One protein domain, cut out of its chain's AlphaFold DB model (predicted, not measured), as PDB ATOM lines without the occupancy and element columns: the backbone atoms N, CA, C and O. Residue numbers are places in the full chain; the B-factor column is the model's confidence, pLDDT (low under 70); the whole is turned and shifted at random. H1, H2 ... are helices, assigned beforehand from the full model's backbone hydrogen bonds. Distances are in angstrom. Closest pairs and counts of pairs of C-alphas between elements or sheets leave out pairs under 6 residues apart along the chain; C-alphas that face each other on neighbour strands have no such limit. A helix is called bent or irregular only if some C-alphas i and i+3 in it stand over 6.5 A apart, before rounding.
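Overview. This is residues 3 to 129 of the 132 residues of an uncharacterized protein of Coprinopsis cinerea (strain Okayama-7 / 130 / ATCC MYA-4618 / FGSC 9003) (UniProt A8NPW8). One long helix, H4, runs like a bar along one side of an elongated model, with a cluster of H1, H2 and H3 by its first end and a second cluster of H5, H6 and H7 along its further course. H1 bridges the two clusters, touching the last residues of H5 as well as the first part of H4; H5 and H7 cross, and the long loop of residues 68 to 83 turns round at the far end of H4 and folds back to H5. The printed part has 127 residues with seven named helices, H1 to H7 in order along the chain, and no named strand; its class is all helix. It is only just compact, close to loose, with a radius of gyration of the C-alphas of 16.5 A, and the C-alphas span 50 by 30 by 26 A.

Arrangement. Begin at the first printed residue with H1, residues 3 to 14, the hub, which touches four other helices. H2, residues 19 to 31, makes a helical hairpin with H1, opposite ways at a shallow tilt of 18 degrees; the closest C-alphas, of Thr 12 and Arg 20, are 5.6 A apart. H3, residues 35 to 40, touches H1 at residues 5 to 9 alone, at a steep tilt of 64 degrees, with the C-alphas of Pro 9 and Met 35 closest at 5.2 A. H4, residues 42 to 67, touches H1 through its residues 45 to 52 alone, and H1 uses residues 3 to 6 alone; the closest C-alphas, of Val 6 and Arg 45, are 5.5 A apart, and the angle of 72 degrees is only just about perpendicular. H5, residues 84 to 100, touches H1 with residues 96 to 100 alone, the same way at a steep tilt of 56 degrees; look at the C-alphas of Val 11 and Val 99, the closest at 5.9 A. The same residues of H5 touch H6, residues 105 to 111, in a second helical hairpin, at a shallow tilt of 25 degrees, with the C-alphas of Arg 97 and Trp 107 closest at 6.2 A. H7, residues 117 to 128, touches H5 about perpendicular at 85 degrees, with the C-alphas of Gly 90 and Val 122 closest at 5.8 A. H6 and H7 touch only at the corner by their link, where the C-alphas of Lys 111 and Leu 119 are closest at 5.1 A. H4 and H7 are close but not clearly touching, with the C-alphas of Asp 60 and Arg 117 closest at 7.3 A, while H4 and H5 are apart. Every O i to N i+4 pair is within hydrogen-bond range in H2, H3, H5 and H6, against 17 of 22 in H4, 6 of 8 in H7 and 3 of 8 in H1, where 5 of 9 O i to N i+3 pairs are within range.

Along the chain. Find C-alpha 3 at (2.824, -45.198, -34.908); from there H1 runs 17.2 A to C-alpha 14. H1 is irregular, with C-alphas 6 and 9 at 7.1 A, and so is H7, with C-alphas 124 and 127 at 7.1 A. H2 is 18.2 A long and H3 has 6 residues. Find C-alpha 42 at (1.255, -56.793, -41.431), where H4 begins its 37.0 A. H5 is 24.6 A long, H6 has 7 residues, and H7 runs 18.1 A to C-alpha 128 at (-11.771, -29.733, -24.001).

Size, cuts and confidence. The two C-alphas farthest apart, of Lys 18 and Gly 70, are 52.5 A from each other. The printed part has no cut. The link from H4 to H5, 16 residues, is long; the other links are tight. Mean pLDDT of the printed part is 91.5, and residues 65 to 73 are under 70.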
ATOM      1  N   LEU A   3       4.232 -45.393 -34.540       94.06
ATOM      2  CA  LEU A   3       2.824 -45.198 -34.908       94.06
ATOM      3  C   LEU A   3       2.611 -44.653 -36.334       94.06
ATOM      4  O   LEU A   3       1.613 -44.978 -36.971       94.06
ATOM      5  N   SER A   4       3.517 -43.813 -36.858       91.44
ATOM      6  CA  SER A   4       3.242 -43.071 -38.097       91.44
ATOM      7  C   SER A   4       3.084 -43.976 -39.316       91.44
ATOM      8  O   SER A   4       2.293 -43.661 -40.191       91.44
ATOM      9  N   THR A   5       3.803 -45.095 -39.384       92.62
ATOM     10  CA  THR A   5       3.660 -46.061 -40.486       92.62
ATOM     11  C   THR A   5       2.404 -46.921 -40.347       92.62
ATOM     12  O   THR A   5       1.934 -47.457 -41.343       92.62
ATOM     13  N   VAL A   6       1.836 -47.018 -39.140       95.50
ATOM     14  CA  VAL A   6       0.639 -47.818 -38.838       95.50
ATOM     15  C   VAL A   6      -0.639 -47.038 -39.155       95.50
ATOM     16  O   VAL A   6      -1.546 -47.574 -39.785       95.50
ATOM     17  N   ILE A   7      -0.716 -45.765 -38.747       95.69
ATOM     18  CA  ILE A   7      -1.963 -44.985 -38.813       95.69
ATOM     19  C   ILE A   7      -2.103 -44.109 -40.062       95.69
ATOM     20  O   ILE A   7      -3.211 -43.893 -40.547       95.69
ATOM     21  N   VAL A   8      -0.999 -43.598 -40.620       94.81
ATOM     22  CA  VAL A   8      -1.047 -42.626 -41.730       94.81
ATOM     23  C   VAL A   8      -1.793 -43.128 -42.975       94.81
ATOM     24  O   VAL A   8      -2.518 -42.319 -43.558       94.81
ATOM     25  N   PRO A   9      -1.718 -44.414 -43.364       93.94
ATOM     26  CA  PRO A   9      -2.503 -44.910 -44.491       93.94
ATOM     27  C   PRO A   9      -4.026 -44.838 -44.294       93.94
ATOM     28  O   PRO A   9      -4.759 -44.896 -45.272       93.94
ATOM     29  N   TYR A  10      -4.511 -44.714 -43.057       95.12
ATOM     30  CA  TYR A  10      -5.937 -44.553 -42.738       95.12
ATOM     31  C   TYR A  10      -6.354 -43.082 -42.655       95.12
ATOM     32  O   TYR A  10      -7.527 -42.738 -42.790       95.12
ATOM     33  N   VAL A  11      -5.393 -42.169 -42.489       95.19
ATOM     34  CA  VAL A  11      -5.669 -40.726 -42.512       95.19
ATOM     35  C   VAL A  11      -6.215 -40.318 -43.876       95.19
ATOM     36  O   VAL A  11      -7.138 -39.513 -43.939       95.19
ATOM     37  N   THR A  12      -5.696 -40.890 -44.968       89.94
ATOM     38  CA  THR A  12      -6.155 -40.576 -46.332       89.94
ATOM     39  C   THR A  12      -7.639 -40.847 -46.535       89.94
ATOM     40  O   THR A  12      -8.278 -40.122 -47.296       89.94
ATOM     41  N   ASP A  13      -8.187 -41.832 -45.824       89.50
ATOM     42  CA  ASP A  13      -9.590 -42.237 -45.928       89.50
ATOM     43  C   ASP A  13     -10.521 -41.170 -45.322       89.50
ATOM     44  O   ASP A  13     -11.648 -40.996 -45.783       89.50
ATOM     45  N   ASN A  14      -9.999 -40.370 -44.385       93.31
ATOM     46  CA  ASN A  14     -10.693 -39.283 -43.693       93.31
ATOM     47  C   ASN A  14     -10.485 -37.898 -44.343       93.31
ATOM     48  O   ASN A  14     -11.087 -36.910 -43.923       93.31
ATOM     49  N   LEU A  15      -9.617 -37.787 -45.355       95.19
ATOM     50  CA  LEU A  15      -9.348 -36.520 -46.036       95.19
ATOM     51  C   LEU A  15     -10.357 -36.248 -47.154       95.19
ATOM     52  O   LEU A  15     -10.750 -37.153 -47.897       95.19
ATOM     53  N   ASN A  16     -10.671 -34.961 -47.337       95.81
ATOM     54  CA  ASN A  16     -11.400 -34.482 -48.507       95.81
ATOM     55  C   ASN A  16     -10.619 -34.757 -49.811       95.81
ATOM     56  O   ASN A  16      -9.393 -34.922 -49.814       95.81
ATOM     57  N   GLU A  17     -11.335 -34.751 -50.935       95.31
ATOM     58  CA  GLU A  17     -10.793 -35.088 -52.257       95.31
ATOM     59  C   GLU A  17      -9.626 -34.192 -52.697       95.31
ATOM     60  O   GLU A  17      -8.737 -34.644 -53.411       95.31
ATOM     61  N   LYS A  18      -9.589 -32.929 -52.253       96.38
ATOM     62  CA  LYS A  18      -8.538 -31.972 -52.635       96.38
ATOM     63  C   LYS A  18      -7.242 -32.196 -51.860       96.38
ATOM     64  O   LYS A  18      -6.156 -32.052 -52.416       96.38
ATOM     65  N   SER A  19      -7.341 -32.532 -50.577       95.81
ATOM     66  CA  SER A  19      -6.191 -32.722 -49.690       95.81
ATOM     67  C   SER A  19      -5.567 -34.109 -49.832       95.81
ATOM     68  O   SER A  19      -4.357 -34.250 -49.640       95.81
ATOM     69  N   ARG A  20      -6.365 -35.125 -50.183       95.19
ATOM     70  CA  ARG A  20      -5.923 -36.524 -50.254       95.19
ATOM     71  C   ARG A  20      -4.719 -36.745 -51.188       95.19
ATOM     72  O   ARG A  20      -3.744 -37.318 -50.702       95.19
ATOM     73  N   PRO A  21      -4.696 -36.265 -52.451       95.69
ATOM     74  CA  PRO A  21      -3.583 -36.542 -53.365       95.69
ATOM     75  C   PRO A  21      -2.265 -35.919 -52.901       95.69
ATOM     76  O   PRO A  21      -1.213 -36.556 -52.959       95.69
ATOM     77  N   PHE A  22      -2.324 -34.682 -52.392       96.25
ATOM     78  CA  PHE A  22      -1.153 -34.002 -51.842       96.25
ATOM     79  C   PHE A  22      -0.607 -34.745 -50.621       96.25
ATOM     80  O   PHE A  22       0.587 -35.043 -50.560       96.25
ATOM     81  N   PHE A  23      -1.484 -35.077 -49.667       96.50
ATOM     82  CA  PHE A  23      -1.085 -35.773 -48.450       96.50
ATOM     83  C   PHE A  23      -0.467 -37.131 -48.779       96.50
ATOM     84  O   PHE A  23       0.634 -37.413 -48.308       96.50
ATOM     85  N   GLN A  24      -1.130 -37.926 -49.623       95.81
ATOM     86  CA  GLN A  24      -0.640 -39.234 -50.039       95.81
ATOM     87  C   GLN A  24       0.759 -39.135 -50.653       95.81
ATOM     88  O   GLN A  24       1.682 -39.752 -50.130       95.81
ATOM     89  N   SER A  25       0.945 -38.299 -51.680       95.81
ATOM     90  CA  SER A  25       2.239 -38.180 -52.365       95.81
ATOM     91  C   SER A  25       3.370 -37.750 -51.428       95.81
ATOM     92  O   SER A  25       4.470 -38.298 -51.492       95.81
ATOM     93  N   ASP A  26       3.121 -36.786 -50.540       96.62
ATOM     94  CA  ASP A  26       4.130 -36.321 -49.584       96.62
ATOM     95  C   ASP A  26       4.502 -37.409 -48.562       96.62
ATOM     96  O   ASP A  26       5.678 -37.607 -48.250       96.62
ATOM     97  N   ARG A  27       3.518 -38.169 -48.070       96.19
ATOM     98  CA  ARG A  27       3.766 -39.239 -47.093       96.19
ATOM     99  C   ARG A  27       4.443 -40.450 -47.725       96.19
ATOM    100  O   ARG A  27       5.377 -40.972 -47.126       96.19
ATOM    101  N   GLU A  28       4.057 -40.841 -48.935       96.00
ATOM    102  CA  GLU A  28       4.720 -41.928 -49.662       96.00
ATOM    103  C   GLU A  28       6.189 -41.593 -49.949       96.00
ATOM    104  O   GLU A  28       7.071 -42.410 -49.688       96.00
ATOM    105  N   LYS A  29       6.489 -40.351 -50.364       96.50
ATOM    106  CA  LYS A  29       7.876 -39.867 -50.508       96.50
ATOM    107  C   LYS A  29       8.642 -39.914 -49.190       96.50
ATOM    108  O   LYS A  29       9.798 -40.329 -49.169       96.50
ATOM    109  N   LYS A  30       8.010 -39.496 -48.091       94.44
ATOM    110  CA  LYS A  30       8.631 -39.488 -46.760       94.44
ATOM    111  C   LYS A  30       8.932 -40.895 -46.241       94.44
ATOM    112  O   LYS A  30       9.933 -41.076 -45.552       94.44
ATOM    113  N   PHE A  31       8.067 -41.864 -46.523       93.62
ATOM    114  CA  PHE A  31       8.228 -43.242 -46.054       93.62
ATOM    115  C   PHE A  31       8.985 -44.142 -47.033       93.62
ATOM    116  O   PHE A  31       9.437 -45.211 -46.629       93.62
ATOM    117  N   GLY A  32       9.126 -43.729 -48.296       95.56
ATOM    118  CA  GLY A  32       9.707 -44.554 -49.357       95.56
ATOM    119  C   GLY A  32       8.861 -45.785 -49.696       95.56
ATOM    120  O   GLY A  32       9.398 -46.754 -50.223       95.56
ATOM    121  N   LYS A  33       7.570 -45.766 -49.343       94.75
ATOM    122  CA  LYS A  33       6.598 -46.855 -49.505       94.75
ATOM    123  C   LYS A  33       5.252 -46.263 -49.890       94.75
ATOM    124  O   LYS A  33       4.898 -45.182 -49.415       94.75
ATOM    125  N   THR A  34       4.502 -46.976 -50.712       95.69
ATOM    126  CA  THR A  34       3.111 -46.650 -51.032       95.69
ATOM    127  C   THR A  34       2.210 -46.825 -49.808       95.69
ATOM    128  O   THR A  34       2.527 -47.579 -48.882       95.69
ATOM    129  N   MET A  35       1.054 -46.155 -49.797       94.06
ATOM    130  CA  MET A  35       0.068 -46.352 -48.723       94.06
ATOM    131  C   MET A  35      -0.410 -47.804 -48.631       94.06
ATOM    132  O   MET A  35      -0.623 -48.303 -47.528       94.06
ATOM    133  N   GLU A  36      -0.527 -48.496 -49.765       94.06
ATOM    134  CA  GLU A  36      -0.936 -49.902 -49.809       94.06
ATOM    135  C   GLU A  36       0.131 -50.841 -49.245       94.06
ATOM    136  O   GLU A  36      -0.194 -51.743 -48.473       94.06
ATOM    137  N   GLU A  37       1.414 -50.615 -49.533       94.88
ATOM    138  CA  GLU A  37       2.505 -51.378 -48.906       94.88
ATOM    139  C   GLU A  37       2.512 -51.190 -47.387       94.88
ATOM    140  O   GLU A  37       2.662 -52.156 -46.637       94.88
ATOM    141  N   LEU A  38       2.290 -49.959 -46.917       93.94
ATOM    142  CA  LEU A  38       2.170 -49.675 -45.487       93.94
ATOM    143  C   LEU A  38       0.952 -50.366 -44.861       93.94
ATOM    144  O   LEU A  38       1.049 -50.805 -43.719       93.94
ATOM    145  N   LYS A  39      -0.172 -50.498 -45.584       92.81
ATOM    146  CA  LYS A  39      -1.366 -51.222 -45.112       92.81
ATOM    147  C   LYS A  39      -1.156 -52.736 -45.083       92.81
ATOM    148  O   LYS A  39      -1.600 -53.380 -44.132       92.81
ATOM    149  N   THR A  40      -0.508 -53.296 -46.099       95.50
ATOM    150  CA  THR A  40      -0.435 -54.748 -46.339       95.50
ATOM    151  C   THR A  40       0.754 -55.434 -45.672       95.50
ATOM    152  O   THR A  40       0.687 -56.638 -45.425       95.50
ATOM    153  N   ASN A  41       1.812 -54.702 -45.305       94.56
ATOM    154  CA  ASN A  41       2.925 -55.261 -44.537       94.56
ATOM    155  C   ASN A  41       2.555 -55.455 -43.054       94.56
ATOM    156  O   ASN A  41       2.937 -54.670 -42.181       94.56
ATOM    157  N   LEU A  42       1.789 -56.510 -42.767       94.44
ATOM    158  CA  LEU A  42       1.255 -56.793 -41.431       94.44
ATOM    159  C   LEU A  42       2.348 -57.018 -40.377       94.44
ATOM    160  O   LEU A  42       2.176 -56.602 -39.236       94.44
ATOM    161  N   GLU A  43       3.479 -57.622 -40.749       95.44
ATOM    162  CA  GLU A  43       4.592 -57.874 -39.825       95.44
ATOM    163  C   GLU A  43       5.226 -56.562 -39.349       95.44
ATOM    164  O   GLU A  43       5.365 -56.320 -38.148       95.44
ATOM    165  N   GLU A  44       5.552 -55.664 -40.282       93.88
ATOM    166  CA  GLU A  44       6.106 -54.353 -39.943       93.88
ATOM    167  C   GLU A  44       5.105 -53.500 -39.162       93.88
ATOM    168  O   GLU A  44       5.497 -52.770 -38.245       93.88
ATOM    169  N   ARG A  45       3.815 -53.595 -39.500       95.19
ATOM    170  CA  ARG A  45       2.748 -52.920 -38.758       95.19
ATOM    171  C   ARG A  45       2.669 -53.414 -37.322       95.19
ATOM    172  O   ARG A  45       2.713 -52.578 -36.424       95.19
ATOM    173  N   GLN A  46       2.616 -54.728 -37.102       96.25
ATOM    174  CA  GLN A  46       2.567 -55.300 -35.757       96.25
ATOM    175  C   GLN A  46       3.816 -54.919 -34.961       96.25
ATOM    176  O   GLN A  46       3.710 -54.433 -33.840       96.25
ATOM    177  N   MET A  47       5.004 -55.050 -35.556       96.81
ATOM    178  CA  MET A  47       6.256 -54.652 -34.911       96.81
ATOM    179  C   MET A  47       6.226 -53.177 -34.482       96.81
ATOM    180  O   MET A  47       6.665 -52.829 -33.385       96.81
ATOM    181  N   ASN A  48       5.754 -52.284 -35.351       97.06
ATOM    182  CA  ASN A  48       5.667 -50.860 -35.041       97.06
ATOM    183  C   ASN A  48       4.564 -50.543 -34.020       97.06
ATOM    184  O   ASN A  48       4.728 -49.606 -33.238       97.06
ATOM    185  N   TRP A  49       3.485 -51.324 -34.004       97.06
ATOM    186  CA  TRP A  49       2.416 -51.229 -33.016       97.06
ATOM    187  C   TRP A  49       2.901 -51.604 -31.616       97.06
ATOM    188  O   TRP A  49       2.755 -50.804 -30.694       97.06
ATOM    189  N   GLU A  50       3.605 -52.729 -31.472       97.56
ATOM    190  CA  GLU A  50       4.211 -53.124 -30.191       97.56
ATOM    191  C   GLU A  50       5.254 -52.100 -29.721       97.56
ATOM    192  O   GLU A  50       5.234 -51.666 -28.573       97.56
ATOM    193  N   LYS A  51       6.105 -51.588 -30.624       97.75
ATOM    194  CA  LYS A  51       7.045 -50.502 -30.283       97.75
ATOM    195  C   LYS A  51       6.335 -49.233 -29.812       97.75
ATOM    196  O   LYS A  51       6.882 -48.489 -28.997       97.75
ATOM    197  N   PHE A  52       5.162 -48.934 -30.370       97.50
ATOM    198  CA  PHE A  52       4.357 -47.803 -29.929       97.50
ATOM    199  C   PHE A  52       3.771 -48.061 -28.539       97.50
ATOM    200  O   PHE A  52       3.916 -47.200 -27.673       97.50
ATOM    201  N   LYS A  53       3.212 -49.250 -28.301       97.31
ATOM    202  CA  LYS A  53       2.725 -49.696 -26.990       97.31
ATOM    203  C   LYS A  53       3.807 -49.606 -25.916       97.31
ATOM    204  O   LYS A  53       3.587 -48.946 -24.905       97.31
ATOM    205  N   ASP A  54       5.000 -50.132 -26.183       97.38
ATOM    206  CA  ASP A  54       6.164 -50.028 -25.293       97.38
ATOM    207  C   ASP A  54       6.547 -48.570 -25.009       97.38
ATOM    208  O   ASP A  54       6.874 -48.198 -23.880       97.38
ATOM    209  N   GLY A  55       6.522 -47.722 -26.041       96.44
ATOM    210  CA  GLY A  55       6.782 -46.290 -25.910       96.44
ATOM    211  C   GLY A  55       5.762 -45.602 -25.005       96.44
ATOM    212  O   GLY A  55       6.150 -44.841 -24.119       96.44
ATOM    213  N   MET A  56       4.480 -45.920 -25.181       96.06
ATOM    214  CA  MET A  56       3.413 -45.461 -24.299       96.06
ATOM    215  C   MET A  56       3.650 -45.972 -22.870       96.06
ATOM    216  O   MET A  56       3.587 -45.175 -21.943       96.06
ATOM    217  N   GLY A  57       4.044 -47.231 -22.664       95.56
ATOM    218  CA  GLY A  57       4.358 -47.763 -21.330       95.56
ATOM    219  C   GLY A  57       5.506 -47.042 -20.616       95.56
ATOM    220  O   GLY A  57       5.496 -46.884 -19.399       95.56
ATOM    221  N   ARG A  58       6.481 -46.510 -21.358       94.31
ATOM    222  CA  ARG A  58       7.522 -45.647 -20.771       94.31
ATOM    223  C   ARG A  58       6.976 -44.290 -20.338       94.31
ATOM    224  O   ARG A  58       7.418 -43.773 -19.317       94.31
ATOM    225  N   ILE A  59       6.046 -43.729 -21.115       92.75
ATOM    226  CA  ILE A  59       5.345 -42.486 -20.770       92.75
ATOM    227  C   ILE A  59       4.472 -42.722 -19.540       92.75
ATOM    228  O   ILE A  59       4.495 -41.907 -18.628       92.75
ATOM    229  N   ASP A  60       3.768 -43.852 -19.474       91.69
ATOM    230  CA  ASP A  60       2.988 -44.278 -18.311       91.69
ATOM    231  C   ASP A  60       3.849 -44.259 -17.040       91.69
ATOM    232  O   ASP A  60       3.461 -43.647 -16.048       91.69
ATOM    233  N   GLY A  61       5.074 -44.782 -17.109       89.12
ATOM    234  CA  GLY A  61       6.027 -44.735 -15.998       89.12
ATOM    235  C   GLY A  61       6.430 -43.327 -15.526       89.12
ATOM    236  O   GLY A  61       7.016 -43.189 -14.456       89.12
ATOM    237  N   TRP A  62       6.154 -42.258 -16.281       85.94
ATOM    238  CA  TRP A  62       6.369 -40.881 -15.811       85.94
ATOM    239  C   TRP A  62       5.240 -40.398 -14.905       85.94
ATOM    240  O   TRP A  62       5.497 -39.655 -13.966       85.94
ATOM    241  N   PHE A  63       4.016 -40.861 -15.156       80.81
ATOM    242  CA  PHE A  63       2.840 -40.555 -14.345       80.81
ATOM    243  C   PHE A  63       2.883 -41.334 -13.017       80.81
ATOM    244  O   PHE A  63       2.521 -40.786 -11.981       80.81
ATOM    245  N   THR A  64       3.402 -42.574 -13.004       72.19
ATOM    246  CA  THR A  64       3.494 -43.387 -11.769       72.19
ATOM    247  C   THR A  64       4.521 -42.883 -10.759       72.19
ATOM    248  O   THR A  64       4.374 -43.157  -9.572       72.19
ATOM    249  N   LYS A  65       5.546 -42.130 -11.179       68.19
ATOM    250  CA  LYS A  65       6.524 -41.554 -10.236       68.19
ATOM    251  C   LYS A  65       5.878 -40.618  -9.216       68.19
ATOM    252  O   LYS A  65       6.375 -40.510  -8.104       68.19
ATOM    253  N   ASN A  66       4.760 -39.990  -9.580       59.19
ATOM    254  CA  ASN A  66       3.978 -39.172  -8.658       59.19
ATOM    255  C   ASN A  66       3.070 -40.029  -7.753       59.19
ATOM    256  O   ASN A  66       2.785 -39.636  -6.622       59.19
ATOM    257  N   ASP A  67       2.642 -41.205  -8.233       59.62
ATOM    258  CA  ASP A  67       1.801 -42.149  -7.485       59.62
ATOM    259  C   ASP A  67       2.600 -42.863  -6.368       59.62
ATOM    260  O   ASP A  67       2.072 -43.094  -5.279       59.62
ATOM    261  N   GLU A  68       3.878 -43.194  -6.610       57.97
ATOM    262  CA  GLU A  68       4.761 -43.914  -5.666       57.97
ATOM    263  C   GLU A  68       5.054 -43.134  -4.374       57.97
ATOM    264  O   GLU A  68       5.274 -43.742  -3.326       57.97
ATOM    265  N   GLU A  69       4.994 -41.800  -4.406       56.53
ATOM    266  CA  GLU A  69       5.151 -40.965  -3.208       56.53
ATOM    267  C   GLU A  69       3.869 -40.906  -2.352       56.53
ATOM    268  O   GLU A  69       3.866 -40.310  -1.275       56.53
ATOM    269  N   GLY A  70       2.773 -41.550  -2.787       52.56
ATOM    270  CA  GLY A  70       1.519 -41.649  -2.032       52.56
ATOM    271  C   GLY A  70       0.781 -40.317  -1.868       52.56
ATOM    272  O   GLY A  70      -0.123 -40.215  -1.039       52.56
ATOM    273  N   LEU A  71       1.172 -39.297  -2.635       53.53
ATOM    274  CA  LEU A  71       0.675 -37.933  -2.482       53.53
ATOM    275  C   LEU A  71      -0.650 -37.734  -3.229       53.53
ATOM    276  O   LEU A  71      -1.593 -37.220  -2.633       53.53
ATOM    277  N   PHE A  72      -0.763 -38.187  -4.484       53.78
ATOM    278  CA  PHE A  72      -1.992 -38.101  -5.283       53.78
ATOM    279  C   PHE A  72      -2.018 -39.185  -6.365       53.78
ATOM    280  O   PHE A  72      -1.116 -39.226  -7.192       53.78
ATOM    281  N   LYS A  73      -3.080 -40.004  -6.421       63.84
ATOM    282  CA  LYS A  73      -3.379 -40.794  -7.624       63.84
ATOM    283  C   LYS A  73      -3.960 -39.841  -8.660       63.84
ATOM    284  O   LYS A  73      -5.098 -39.401  -8.483       63.84
ATOM    285  N   SER A  74      -3.194 -39.495  -9.691       76.12
ATOM    286  CA  SER A  74      -3.672 -38.598 -10.745       76.12
ATOM    287  C   SER A  74      -3.587 -39.210 -12.135       76.12
ATOM    288  O   SER A  74      -2.656 -39.935 -12.472       76.12
ATOM    289  N   ASP A  75      -4.573 -38.865 -12.959       86.25
ATOM    290  CA  ASP A  75      -4.579 -39.165 -14.383       86.25
ATOM    291  C   ASP A  75      -3.730 -38.164 -15.199       86.25
ATOM    292  O   ASP A  75      -3.507 -38.408 -16.383       86.25
ATOM    293  N   PHE A  76      -3.232 -37.071 -14.596       89.44
ATOM    294  CA  PHE A  76      -2.365 -36.076 -15.248       89.44
ATOM    295  C   PHE A  76      -0.905 -36.156 -14.794       89.44
ATOM    296  O   PHE A  76      -0.592 -36.511 -13.655       89.44
ATOM    297  N   ILE A  77       0.005 -35.742 -15.675       87.69
ATOM    298  CA  ILE A  77       1.455 -35.905 -15.507       87.69
ATOM    299  C   ILE A  77       2.043 -35.068 -14.364       87.69
ATOM    300  O   ILE A  77       3.101 -35.411 -13.843       87.69
ATOM    301  N   MET A  78       1.383 -33.975 -13.968       85.44
ATOM    302  CA  MET A  78       1.824 -33.091 -12.876       85.44
ATOM    303  C   MET A  78       0.884 -33.092 -11.662       85.44
ATOM    304  O   MET A  78       1.039 -32.249 -10.782       85.44
ATOM    305  N   GLY A  79      -0.064 -34.029 -11.580       82.06
ATOM    306  CA  GLY A  79      -0.984 -34.110 -10.446       82.06
ATOM    307  C   GLY A  79      -2.363 -33.545 -10.769       82.06
ATOM    308  O   GLY A  79      -3.037 -34.050 -11.650       82.06
ATOM    309  N   ASP A  80      -2.847 -32.564 -10.025       82.31
ATOM    310  CA  ASP A  80      -4.276 -32.233  -9.948       82.31
ATOM    311  C   ASP A  80      -4.896 -31.628 -11.223       82.31
ATOM    312  O   ASP A  80      -6.079 -31.849 -11.492       82.31
ATOM    313  N   GLN A  81      -4.122 -30.876 -12.006       88.75
ATOM    314  CA  GLN A  81      -4.584 -30.202 -13.221       88.75
ATOM    315  C   GLN A  81      -3.817 -30.663 -14.466       88.75
ATOM    316  O   GLN A  81      -2.619 -30.950 -14.379       88.75
ATOM    317  N   PRO A  82      -4.466 -30.664 -15.648       93.00
ATOM    318  CA  PRO A  82      -3.766 -30.936 -16.890       93.00
ATOM    319  C   PRO A  82      -2.798 -29.797 -17.209       93.00
ATOM    320  O   PRO A  82      -3.151 -28.614 -17.168       93.00
ATOM    321  N   VAL A  83      -1.586 -30.161 -17.605       93.31
ATOM    322  CA  VAL A  83      -0.594 -29.250 -18.174       93.31
ATOM    323  C   VAL A  83      -0.435 -29.510 -19.669       93.31
ATOM    324  O   VAL A  83      -0.993 -30.449 -20.229       93.31
ATOM    325  N   PHE A  84       0.351 -28.678 -20.354       95.38
ATOM    326  CA  PHE A  84       0.543 -28.789 -21.804       95.38
ATOM    327  C   PHE A  84       0.943 -30.201 -22.269       95.38
ATOM    328  O   PHE A  84       0.467 -30.667 -23.302       95.38
ATOM    329  N   ALA A  85       1.777 -30.905 -21.500       94.38
ATOM    330  CA  ALA A  85       2.195 -32.267 -21.825       94.38
ATOM    331  C   ALA A  85       1.019 -33.264 -21.858       94.38
ATOM    332  O   ALA A  85       0.980 -34.112 -22.752       94.38
ATOM    333  N   ASP A  86       0.031 -33.121 -20.968       95.12
ATOM    334  CA  ASP A  86      -1.189 -33.935 -20.988       95.12
ATOM    335  C   ASP A  86      -1.973 -33.716 -22.281       95.12
ATOM    336  O   ASP A  86      -2.439 -34.674 -22.889       95.12
ATOM    337  N   PHE A  87      -2.047 -32.475 -22.771       96.94
ATOM    338  CA  PHE A  87      -2.712 -32.157 -24.038       96.94
ATOM    339  C   PHE A  87      -1.949 -32.655 -25.268       96.94
ATOM    340  O   PHE A  87      -2.575 -32.989 -26.272       96.94
ATOM    341  N   VAL A  88      -0.617 -32.753 -25.218       96.44
ATOM    342  CA  VAL A  88       0.164 -33.376 -26.302       96.44
ATOM    343  C   VAL A  88      -0.182 -34.862 -26.420       96.44
ATOM    344  O   VAL A  88      -0.425 -35.356 -27.523       96.44
ATOM    345  N   ILE A  89      -0.242 -35.572 -25.291       95.69
ATOM    346  CA  ILE A  89      -0.591 -36.999 -25.258       95.69
ATOM    347  C   ILE A  89      -2.079 -37.189 -25.584       95.69
ATOM    348  O   ILE A  89      -2.427 -38.011 -26.430       95.69
ATOM    349  N   GLY A  90      -2.957 -36.393 -24.977       96.25
ATOM    350  CA  GLY A  90      -4.395 -36.409 -25.230       96.25
ATOM    351  C   GLY A  90      -4.738 -36.108 -26.684       96.25
ATOM    352  O   GLY A  90      -5.536 -36.822 -27.281       96.25
ATOM    353  N   GLY A  91      -4.076 -35.128 -27.302       96.31
ATOM    354  CA  GLY A  91      -4.244 -34.807 -28.719       96.31
ATOM    355  C   GLY A  91      -3.801 -35.944 -29.642       96.31
ATOM    356  O   GLY A  91      -4.476 -36.229 -30.630       96.31
ATOM    357  N   LEU A  92      -2.711 -36.644 -29.304       96.44
ATOM    358  CA  LEU A  92      -2.294 -37.858 -30.011       96.44
ATOM    359  C   LEU A  92      -3.362 -38.958 -29.912       96.44
ATOM    360  O   LEU A  92      -3.714 -39.557 -30.927       96.44
ATOM    361  N   LEU A  93      -3.897 -39.206 -28.716       96.50
ATOM    362  CA  LEU A  93      -4.933 -40.218 -28.482       96.50
ATOM    363  C   LEU A  93      -6.252 -39.861 -29.182       96.50
ATOM    364  O   LEU A  93      -6.853 -40.719 -29.827       96.50
ATOM    365  N   ALA A  94      -6.665 -38.593 -29.134       95.75
ATOM    366  CA  ALA A  94      -7.833 -38.093 -29.849       95.75
ATOM    367  C   ALA A  94      -7.660 -38.222 -31.369       95.75
ATOM    368  O   ALA A  94      -8.588 -38.631 -32.062       95.75
ATOM    369  N   TRP A  95      -6.465 -37.944 -31.902       96.25
ATOM    370  CA  TRP A  95      -6.167 -38.165 -33.318       96.25
ATOM    371  C   TRP A  95      -6.289 -39.642 -33.704       96.25
ATOM    372  O   TRP A  95      -6.938 -39.946 -34.704       96.25
ATOM    373  N   ILE A  96      -5.737 -40.558 -32.900       96.50
ATOM    374  CA  ILE A  96      -5.853 -42.005 -33.132       96.50
ATOM    375  C   ILE A  96      -7.323 -42.434 -33.172       96.50
ATOM    376  O   ILE A  96      -7.769 -43.054 -34.140       96.50
ATOM    377  N   ARG A  97      -8.079 -42.036 -32.148       95.75
ATOM    378  CA  ARG A  97      -9.512 -42.307 -32.012       95.75
ATOM    379  C   ARG A  97     -10.314 -41.769 -33.196       95.75
ATOM    380  O   ARG A  97     -11.190 -42.461 -33.694       95.75
ATOM    381  N   ASN A  98     -10.010 -40.564 -33.673       95.25
ATOM    382  CA  ASN A  98     -10.738 -39.945 -34.781       95.25
ATOM    383  C   ASN A  98     -10.397 -40.563 -36.145       95.25
ATOM    384  O   ASN A  98     -11.257 -40.597 -37.016       95.25
ATOM    385  N   VAL A  99      -9.164 -41.041 -36.352       96.69
ATOM    386  CA  VAL A  99      -8.762 -41.658 -37.631       96.69
ATOM    387  C   VAL A  99      -9.346 -43.058 -37.794       96.69
ATOM    388  O   VAL A  99      -9.831 -43.381 -38.878       96.69
ATOM    389  N   TRP A 100      -9.282 -43.891 -36.752       95.62
ATOM    390  CA  TRP A 100      -9.785 -45.269 -36.813       95.62
ATOM    391  C   TRP A 100     -11.244 -45.413 -36.366       95.62
ATOM    392  O   TRP A 100     -11.910 -46.367 -36.763       95.62
ATOM    393  N   GLY A 101     -11.762 -44.467 -35.585       95.19
ATOM    394  CA  GLY A 101     -13.093 -44.515 -34.983       95.19
ATOM    395  C   GLY A 101     -13.095 -45.138 -33.582       95.19
ATOM    396  O   GLY A 101     -12.234 -45.955 -33.238       95.19
ATOM    397  N   GLU A 102     -14.094 -44.769 -32.770       94.25
ATOM    398  CA  GLU A 102     -14.234 -45.235 -31.375       94.25
ATOM    399  C   GLU A 102     -14.522 -46.742 -31.252       94.25
ATOM    400  O   GLU A 102     -14.241 -47.340 -30.213       94.25
ATOM    401  N   ASP A 103     -15.033 -47.370 -32.311       94.75
ATOM    402  CA  ASP A 103     -15.357 -48.800 -32.328       94.75
ATOM    403  C   ASP A 103     -14.245 -49.664 -32.951       94.75
ATOM    404  O   ASP A 103     -14.378 -50.887 -33.033       94.75
ATOM    405  N   SER A 104     -13.133 -49.056 -33.383       96.12
ATOM    406  CA  SER A 104     -12.019 -49.786 -34.004       96.12
ATOM    407  C   SER A 104     -11.361 -50.782 -33.048       96.12
ATOM    408  O   SER A 104     -11.317 -50.581 -31.830       96.12
ATOM    409  N   ALA A 105     -10.826 -51.874 -33.597       96.25
ATOM    410  CA  ALA A 105     -10.117 -52.878 -32.808       96.25
ATOM    411  C   ALA A 105      -8.872 -52.275 -32.139       96.25
ATOM    412  O   ALA A 105      -8.616 -52.535 -30.966       96.25
ATOM    413  N   GLU A 106      -8.158 -51.410 -32.857       95.69
ATOM    414  CA  GLU A 106      -6.969 -50.711 -32.389       95.69
ATOM    415  C   GLU A 106      -7.284 -49.795 -31.200       95.69
ATOM    416  O   GLU A 106      -6.605 -49.858 -30.173       95.69
ATOM    417  N   TRP A 107      -8.346 -48.983 -31.285       96.75
ATOM    418  CA  TRP A 107      -8.751 -48.135 -30.161       96.75
ATOM    419  C   TRP A 107      -9.246 -48.961 -28.970       96.75
ATOM    420  O   TRP A 107      -8.905 -48.668 -27.822       96.75
ATOM    421  N   ASN A 108     -10.013 -50.023 -29.229       97.12
ATOM    422  CA  ASN A 108     -10.456 -50.954 -28.194       97.12
ATOM    423  C   ASN A 108      -9.287 -51.609 -27.453       97.12
ATOM    424  O   ASN A 108      -9.333 -51.703 -26.227       97.12
ATOM    425  N   GLU A 109      -8.227 -51.995 -28.163       97.19
ATOM    426  CA  GLU A 109      -7.013 -52.517 -27.539       97.19
ATOM    427  C   GLU A 109      -6.322 -51.450 -26.677       97.19
ATOM    428  O   GLU A 109      -6.010 -51.703 -25.510       97.19
ATOM    429  N   MET A 110      -6.143 -50.234 -27.211       96.88
ATOM    430  CA  MET A 110      -5.483 -49.133 -26.500       96.88
ATOM    431  C   MET A 110      -6.176 -48.753 -25.192       96.88
ATOM    432  O   MET A 110      -5.498 -48.392 -24.227       96.88
ATOM    433  N   LYS A 111      -7.509 -48.861 -25.127       95.06
ATOM    434  CA  LYS A 111      -8.274 -48.619 -23.893       95.06
ATOM    435  C   LYS A 111      -7.857 -49.539 -22.743       95.06
ATOM    436  O   LYS A 111      -7.999 -49.146 -21.590       95.06
ATOM    437  N   GLY A 112      -7.344 -50.734 -23.039       95.50
ATOM    438  CA  GLY A 112      -6.853 -51.689 -22.041       95.50
ATOM    439  C   GLY A 112      -5.366 -51.549 -21.700       95.50
ATOM    440  O   GLY A 112      -4.873 -52.247 -20.816       95.50
ATOM    441  N   TRP A 113      -4.619 -50.683 -22.385       96.12
ATOM    442  CA  TRP A 113      -3.177 -50.567 -22.173       96.12
ATOM    443  C   TRP A 113      -2.832 -49.903 -20.836       96.12
ATOM    444  O   TRP A 113      -3.473 -48.932 -20.438       96.12
ATOM    445  N   HIS A 114      -1.775 -50.412 -20.193       94.69
ATOM    446  CA  HIS A 114      -1.198 -49.896 -18.941       94.69
ATOM    447  C   HIS A 114      -2.272 -49.619 -17.879       94.69
ATOM    448  O   HIS A 114      -2.466 -48.492 -17.428       94.69
ATOM    449  N   ASP A 115      -3.038 -50.664 -17.555       92.00
ATOM    450  CA  ASP A 115      -4.146 -50.601 -16.593       92.00
ATOM    451  C   ASP A 115      -5.193 -49.528 -16.952       92.00
ATOM    452  O   ASP A 115      -5.739 -48.841 -16.094       92.00
ATOM    453  N   GLY A 116      -5.433 -49.316 -18.248       93.75
ATOM    454  CA  GLY A 116      -6.405 -48.349 -18.758       93.75
ATOM    455  C   GLY A 116      -6.013 -46.877 -18.600       93.75
ATOM    456  O   GLY A 116      -6.892 -46.012 -18.661       93.75
ATOM    457  N   ARG A 117      -4.723 -46.556 -18.406       92.62
ATOM    458  CA  ARG A 117      -4.264 -45.169 -18.194       92.62
ATOM    459  C   ARG A 117      -4.706 -44.209 -19.291       92.62
ATOM    460  O   ARG A 117      -5.193 -43.121 -18.997       92.62
ATOM    461  N   TRP A 118      -4.568 -44.611 -20.551       95.12
ATOM    462  CA  TRP A 118      -4.870 -43.726 -21.680       95.12
ATOM    463  C   TRP A 118      -6.352 -43.413 -21.803       95.12
ATOM    464  O   TRP A 118      -6.696 -42.295 -22.173       95.12
ATOM    465  N   LEU A 119      -7.220 -44.372 -21.465       95.12
ATOM    466  CA  LEU A 119      -8.658 -44.134 -21.440       95.12
ATOM    467  C   LEU A 119      -9.007 -43.104 -20.365       95.12
ATOM    468  O   LEU A 119      -9.690 -42.132 -20.670       95.12
ATOM    469  N   ARG A 120      -8.469 -43.256 -19.147       93.94
ATOM    470  CA  ARG A 120      -8.703 -42.284 -18.071       93.94
ATOM    471  C   ARG A 120      -8.227 -40.884 -18.446       93.94
ATOM    472  O   ARG A 120      -8.997 -39.938 -18.315       93.94
ATOM    473  N   LEU A 121      -7.007 -40.753 -18.977       94.44
ATOM    474  CA  LEU A 121      -6.484 -39.461 -19.435       94.44
ATOM    475  C   LEU A 121      -7.406 -38.825 -20.487       94.44
ATOM    476  O   LEU A 121      -7.729 -37.643 -20.401       94.44
ATOM    477  N   VAL A 122      -7.857 -39.608 -21.468       94.94
ATOM    478  CA  VAL A 122      -8.768 -39.130 -22.516       94.94
ATOM    479  C   VAL A 122     -10.097 -38.678 -21.928       94.94
ATOM    480  O   VAL A 122     -10.554 -37.588 -22.260       94.94
ATOM    481  N   ASP A 123     -10.691 -39.451 -21.023       94.56
ATOM    482  CA  ASP A 123     -11.967 -39.101 -20.399       94.56
ATOM    483  C   ASP A 123     -11.877 -37.800 -19.586       94.56
ATOM    484  O   ASP A 123     -12.786 -36.969 -19.661       94.56
ATOM    485  N   GLN A 124     -10.755 -37.554 -18.902       94.06
ATOM    486  CA  GLN A 124     -10.504 -36.278 -18.219       94.06
ATOM    487  C   GLN A 124     -10.383 -35.091 -19.189       94.06
ATOM    488  O   GLN A 124     -10.751 -33.958 -18.850       94.06
ATOM    489  N   LEU A 125      -9.866 -35.336 -20.397       95.69
ATOM    490  CA  LEU A 125      -9.632 -34.311 -21.413       95.69
ATOM    491  C   LEU A 125     -10.820 -34.094 -22.365       95.69
ATOM    492  O   LEU A 125     -10.874 -33.035 -22.993       95.69
ATOM    493  N   ARG A 126     -11.808 -35.003 -22.426       94.38
ATOM    494  CA  ARG A 126     -12.991 -34.914 -23.319       94.38
ATOM    495  C   ARG A 126     -13.712 -33.565 -23.254       94.38
ATOM    496  O   ARG A 126     -14.179 -33.062 -24.271       94.38
ATOM    497  N   LYS A 127     -13.774 -32.936 -22.076       94.88
ATOM    498  CA  LYS A 127     -14.401 -31.611 -21.884       94.88
ATOM    499  C   LYS A 127     -13.736 -30.473 -22.677       94.88
ATOM    500  O   LYS A 127     -14.329 -29.408 -22.809       94.88
ATOM    501  N   TYR A 128     -12.521 -30.687 -23.181       94.94
ATOM    502  CA  TYR A 128     -11.771 -29.733 -24.001       94.94
ATOM    503  C   TYR A 128     -11.847 -30.033 -25.508       94.94
ATOM    504  O   TYR A 128     -11.231 -29.321 -26.294       94.94
ATOM    505  N   GLU A 129     -12.582 -31.065 -25.933       94.12
ATOM    506  CA  GLU A 129     -12.617 -31.532 -27.329       94.12
ATOM    507  C   GLU A 129     -13.749 -30.908 -28.171       94.12
ATOM    508  O   GLU A 129     -14.079 -31.413 -29.244       94.12
TER     509      GLU A 129